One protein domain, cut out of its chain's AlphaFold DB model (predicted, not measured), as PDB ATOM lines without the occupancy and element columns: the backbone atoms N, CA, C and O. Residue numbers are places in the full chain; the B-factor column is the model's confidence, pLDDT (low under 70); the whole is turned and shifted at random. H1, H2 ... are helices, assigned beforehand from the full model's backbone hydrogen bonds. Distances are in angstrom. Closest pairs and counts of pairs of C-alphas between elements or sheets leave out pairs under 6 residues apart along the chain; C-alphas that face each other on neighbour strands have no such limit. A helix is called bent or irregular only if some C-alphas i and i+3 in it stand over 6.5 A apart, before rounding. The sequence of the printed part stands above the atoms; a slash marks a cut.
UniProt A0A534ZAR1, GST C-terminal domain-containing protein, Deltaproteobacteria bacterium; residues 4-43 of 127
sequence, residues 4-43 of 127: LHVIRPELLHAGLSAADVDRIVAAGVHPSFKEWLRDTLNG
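AT A GLANCE: This is residues 4 to 43 of the 127 residues of the protein "GST C-terminal domain-containing protein" of Deltaproteobacteria bacterium (UniProt A0A534ZAR1). The longest helix, H3, lies along the length of a small three-helix domain; its last residues meet H1 near the middle of that helix, and H1 stands crosswise at this end. H2, a short and irregular helix, packs on H3 and crosses it at a steep tilt, and residues 25 to 30 carry the chain round to the first residue of H3, which then runs back to H1. The printed part has 40 residues with three named helices in the order H1, H2, H3 and no named strand, and its class is all helix. It is compact, with a radius of gyration of the C-alphas of 9.6 A, and has an elongated outline of 26 by 16 by 14 A.

IN THESE COORDINATES: H3 holds residues 31 to 41 and is 15.5 A long from first to last C-alpha, from C-alpha 31 at (271.914, 251.076, 374.928) to C-alpha 41 at (257.274, 255.630, 372.624). H1 holds residues 4 to 13 and is 14.5 A long, beginning with C-alpha 4 at (254.813, 246.032, 371.253). H1 is neither bent nor irregular, but only just: C-alphas 5 and 8 are 6.5 A apart. H2 holds residues 18 to 24 and is 10.2 A long. It is irregular, with C-alphas 19 and 22 at 7.4 A.

HOW THE PARTS SIT: H3 touches both other helices. H2 and H3 touch with 9 pairs of C-alphas within 8 A, and their closest C-alphas, those of Ala 18 and Arg 38, are 4.5 A apart. Their lines stand at a steep tilt of 48 degrees, and they run opposite ways. H1 and H3 touch with 5 such pairs, and their closest C-alphas, those of Arg 8 and Leu 41, are 5.7 A apart. Their lines are about perpendicular at 71 degrees, only just past a steep tilt. H1 and H2 are apart. In H3 every O i to N i+4 pair is within hydrogen-bond range; in H1 it is 4 of 6, and in H2 1 of 3, beside 3 of 4 O i to N i+3 pairs.

THE WHOLE: The two C-alphas farthest apart in the domain, those of His 13 and Gly 28, are 26.0 A apart, while those of Leu 4 and Gly 43, the first and last printed, are 10.2 A apart. The printed part has no cut. The link from H1 to H2 is tight, with 4 residues, the link from H2 to H3 is short, with 6, and no link is long. The mean pLDDT of the printed part is 89.8, and no printed residue is under 70.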
ATOM      1  N   LEU A   4     254.804 244.679 371.827       70.62
ATOM      2  CA  LEU A   4     254.813 246.032 371.253       70.62
ATOM      3  C   LEU A   4     253.448 246.726 371.308       70.62
ATOM      4  O   LEU A   4     253.379 247.920 371.596       70.62
ATOM      5  N   HIS A   5     252.371 245.973 371.078       78.88
ATOM      6  CA  HIS A   5     251.007 246.503 371.115       78.88
ATOM      7  C   HIS A   5     250.507 246.769 372.540       78.88
ATOM      8  O   HIS A   5     249.475 247.407 372.703       78.88
ATOM      9  N   VAL A   6     251.246 246.317 373.557       85.62
ATOM     10  CA  VAL A   6     250.951 246.551 374.976       85.62
ATOM     11  C   VAL A   6     251.857 247.647 375.538       85.62
ATOM     12  O   VAL A   6     251.386 248.558 376.203       85.62
ATOM     13  N   ILE A   7     253.154 247.613 375.220       88.25
ATOM     14  CA  ILE A   7     254.163 248.503 375.809       88.25
ATOM     15  C   ILE A   7     253.830 249.972 375.560       88.25
ATOM     16  O   ILE A   7     253.826 250.760 376.500       88.25
ATOM     17  N   ARG A   8     253.555 250.367 374.310       90.06
ATOM     18  CA  ARG A   8     253.341 251.787 374.008       90.06
ATOM     19  C   ARG A   8     252.073 252.342 374.677       90.06
ATOM     20  O   ARG A   8     252.208 253.364 375.343       90.06
ATOM     21  N   PRO A   9     250.880 251.725 374.544       92.56
ATOM     22  CA  PRO A   9     249.687 252.216 375.233       92.56
ATOM     23  C   PRO A   9     249.868 252.304 376.748       92.56
ATOM     24  O   PRO A   9     249.580 253.347 377.322       92.56
ATOM     25  N   GLU A  10     250.423 251.269 377.383       94.62
ATOM     26  CA  GLU A  10     250.592 251.243 378.840       94.62
ATOM     27  C   GLU A  10     251.565 252.313 379.345       94.62
ATOM     28  O   GLU A  10     251.285 252.997 380.329       94.62
ATOM     29  N   LEU A  11     252.688 252.527 378.652       93.31
ATOM     30  CA  LEU A  11     253.629 253.578 379.042       93.31
ATOM     31  C   LEU A  11     253.036 254.982 378.847       93.31
ATOM     32  O   LEU A  11     253.264 255.852 379.685       93.31
ATOM     33  N   LEU A  12     252.240 255.197 377.793       93.56
ATOM     34  CA  LEU A  12     251.529 256.463 377.594       93.56
ATOM     35  C   LEU A  12     250.440 256.680 378.654       93.56
ATOM     36  O   LEU A  12     250.329 257.787 379.175       93.56
ATOM     37  N   HIS A  13     249.678 255.643 379.024       95.94
ATOM     38  CA  HIS A  13     248.706 255.709 380.123       95.94
ATOM     39  C   HIS A  13     249.376 256.035 381.467       95.94
ATOM     40  O   HIS A  13     248.811 256.770 382.272       95.94
ATOM     41  N   ALA A  14     250.603 255.553 381.684       95.94
ATOM     42  CA  ALA A  14     251.424 255.897 382.843       95.94
ATOM     43  C   ALA A  14     252.054 257.308 382.772       95.94
ATOM     44  O   ALA A  14     252.808 257.685 383.671       95.94
ATOM     45  N   GLY A  15     251.778 258.087 381.719       96.56
ATOM     46  CA  GLY A  15     252.302 259.443 381.534       96.56
ATOM     47  C   GLY A  15     253.783 259.503 381.145       96.56
ATOM     48  O   GLY A  15     254.411 260.544 381.322       96.56
ATOM     49  N   LEU A  16     254.360 258.404 380.648       96.81
ATOM     50  CA  LEU A  16     255.771 258.323 380.271       96.81
ATOM     51  C   LEU A  16     255.990 258.699 378.804       96.81
ATOM     52  O   LEU A  16     255.183 258.405 377.923       96.81
ATOM     53  N   SER A  17     257.144 259.305 378.540       95.94
ATOM     54  CA  SER A  17     257.578 259.751 377.217       95.94
ATOM     55  C   SER A  17     258.982 259.241 376.874       95.94
ATOM     56  O   SER A  17     259.692 258.690 377.718       95.94
ATOM     57  N   ALA A  18     259.432 259.455 375.635       94.88
ATOM     58  CA  ALA A  18     260.796 259.105 375.226       94.88
ATOM     59  C   ALA A  18     261.883 259.807 376.073       94.88
ATOM     60  O   ALA A  18     262.984 259.269 376.218       94.88
ATOM     61  N   ALA A  19     261.577 260.970 376.663       96.38
ATOM     62  CA  ALA A  19     262.486 261.694 377.553       96.38
ATOM     63  C   ALA A  19     262.710 260.967 378.892       96.38
ATOM     64  O   ALA A  19     263.754 261.126 379.518       96.38
ATOM     65  N   ASP A  20     261.770 260.115 379.308       96.44
ATOM     66  CA  ASP A  20     261.836 259.387 380.576       96.44
ATOM     67  C   ASP A  20     262.688 258.115 380.506       96.44
ATOM     68  O   ASP A  20     262.994 257.525 381.543       96.44
ATOM     69  N   VAL A  21     263.093 257.678 379.309       94.31
ATOM     70  CA  VAL A  21     263.716 256.360 379.096       94.31
ATOM     71  C   VAL A  21     264.964 256.146 379.952       94.31
ATOM     72  O   VAL A  21     265.131 255.068 380.520       94.31
ATOM     73  N   ASP A  22     265.830 257.148 380.097       93.19
ATOM     74  CA  ASP A  22     267.033 256.991 380.923       93.19
ATOM     75  C   ASP A  22     266.738 256.889 382.417       93.19
ATOM     76  O   ASP A  22     267.510 256.259 383.136       93.19
ATOM     77  N   ARG A  23     265.617 257.463 382.867       94.25
ATOM     78  CA  ARG A  23     265.157 257.409 384.257       94.25
ATOM     79  C   ARG A  23     264.501 256.070 384.586       94.25
ATOM     80  O   ARG A  23     264.683 255.571 385.691       94.25
ATOM     81  N   ILE A  24     263.727 255.502 383.658       91.94
ATOM     82  CA  ILE A  24     262.920 254.293 383.914       91.94
ATOM     83  C   ILE A  24     263.641 252.985 383.570       91.94
ATOM     84  O   ILE A  24     263.263 251.926 384.065       91.94
ATOM     85  N   VAL A  25     264.668 253.028 382.719       92.31
ATOM     86  CA  VAL A  25     265.437 251.837 382.353       92.31
ATOM     87  C   VAL A  25     266.606 251.656 383.318       92.31
ATOM     88  O   VAL A  25     267.472 252.523 383.429       92.31
ATOM     89  N   ALA A  26     266.655 250.491 383.969       88.31
ATOM     90  CA  ALA A  26     267.687 250.142 384.941       88.31
ATOM     91  C   ALA A  26     269.123 250.291 384.397       88.31
ATOM     92  O   ALA A  26     269.407 250.064 383.213       88.31
ATOM     93  N   ALA A  27     270.051 250.615 385.300       82.31
ATOM     94  CA  ALA A  27     271.478 250.619 385.003       82.31
ATOM     95  C   ALA A  27     271.941 249.225 384.535       82.31
ATOM     96  O   ALA A  27     271.523 248.203 385.074       82.31
ATOM     97  N   GLY A  28     272.798 249.184 383.511       78.44
ATOM     98  CA  GLY A  28     273.316 247.938 382.930       78.44
ATOM     99  C   GLY A  28     272.499 247.368 381.764       78.44
ATOM    100  O   GLY A  28     272.982 246.472 381.072       78.44
ATOM    101  N   VAL A  29     271.310 247.906 381.475       82.75
ATOM    102  CA  VAL A  29     270.579 247.563 380.247       82.75
ATOM    103  C   VAL A  29     271.313 248.128 379.028       82.75
ATOM    104  O   VAL A  29     271.725 249.288 379.009       82.75
ATOM    105  N   HIS A  30     271.469 247.299 377.992       82.00
ATOM    106  CA  HIS A  30     272.212 247.662 376.787       82.00
ATOM    107  C   HIS A  30     271.597 248.891 376.075       82.00
ATOM    108  O   HIS A  30     270.370 248.938 375.921       82.00
ATOM    109  N   PRO A  31     272.408 249.846 375.563       84.62
ATOM    110  CA  PRO A  31     271.914 251.076 374.928       84.62
ATOM    111  C   PRO A  31     270.888 250.853 373.812       84.62
ATOM    112  O   PRO A  31     269.905 251.583 373.724       84.62
ATOM    113  N   SER A  32     271.042 249.783 373.026       81.56
ATOM    114  CA  SER A  32     270.099 249.462 371.944       81.56
ATOM    115  C   SER A  32     268.660 249.250 372.425       81.56
ATOM    116  O   SER A  32     267.728 249.515 371.674       81.56
ATOM    117  N   PHE A  33     268.457 248.753 373.653       86.50
ATOM    118  CA  PHE A  33     267.112 248.605 374.215       86.50
ATOM    119  C   PHE A  33     266.513 249.966 374.567       86.50
ATOM    120  O   PHE A  33     265.344 250.206 374.281       86.50
ATOM    121  N   LYS A  34     267.319 250.875 375.130       90.44
ATOM    122  CA  LYS A  34     266.883 252.247 375.417       90.44
ATOM    123  C   LYS A  34     266.476 252.973 374.140       90.44
ATOM    124  O   LYS A  34     265.413 253.576 374.092       90.44
ATOM    125  N   GLU A  35     267.291 252.883 373.095       88.94
ATOM    126  CA  GLU A  35     266.961 253.465 371.791       88.94
ATOM    127  C   GLU A  35     265.670 252.877 371.215       88.94
ATOM    128  O   GLU A  35     264.783 253.621 370.818       88.94
ATOM    129  N   TRP A  36     265.529 251.550 371.238       88.00
ATOM    130  CA  TRP A  36     264.305 250.893 370.787       88.00
ATOM    131  C   TRP A  36     263.072 251.334 371.593       88.00
ATOM    132  O   TRP A  36     262.001 251.535 371.020       88.00
ATOM    133  N   LEU A  37     263.210 251.522 372.909       91.31
ATOM    134  CA  LEU A  37     262.117 251.982 373.763       91.31
ATOM    135  C   LEU A  37     261.723 253.433 373.452       91.31
ATOM    136  O   LEU A  37     260.531 253.730 373.398       91.31
ATOM    137  N   ARG A  38     262.698 254.319 373.187       92.62
ATOM    138  CA  ARG A  38     262.433 255.698 372.734       92.62
ATOM    139  C   ARG A  38     261.663 255.707 371.418       92.62
ATOM    140  O   ARG A  38     260.629 256.359 371.323       92.62
ATOM    141  N   ASP A  39     262.126 254.937 370.441       90.38
ATOM    142  CA  ASP A  39     261.478 254.819 369.132       90.38
ATOM    143  C   ASP A  39     260.056 254.261 369.251       90.38
ATOM    144  O   ASP A  39     259.124 254.746 368.610       90.38
ATOM    145  N   THR A  40     259.863 253.281 370.134       90.56
ATOM    146  CA  THR A  40     258.543 252.716 370.431       90.56
ATOM    147  C   THR A  40     257.608 253.769 371.030       90.56
ATOM    148  O   THR A  40     256.480 253.916 370.562       90.56
ATOM    149  N   LEU A  41     258.060 254.545 372.020       91.44
ATOM    150  CA  LEU A  41     257.274 255.630 372.624       91.44
ATOM    151  C   LEU A  41     256.913 256.718 371.599       91.44
ATOM    152  O   LEU A  41     255.763 257.157 371.548       91.44
ATOM    153  N   ASN A  42     257.844 257.044 370.698       92.00
ATOM    154  CA  ASN A  42     257.630 257.970 369.581       92.00
ATOM    155  C   ASN A  42     256.694 257.424 368.486       92.00
ATOM    156  O   ASN A  42     256.342 258.149 367.561       92.00
ATOM    157  N   GLY A  43     256.237 256.170 368.591       87.88
ATOM    158  CA  GLY A  43     255.330 255.561 367.616       87.88
ATOM    159  C   GLY A  43     256.020 255.057 366.350       87.88
ATOM    160  O   GLY A  43     255.339 254.683 365.400       87.88
TER     161      GLY A  43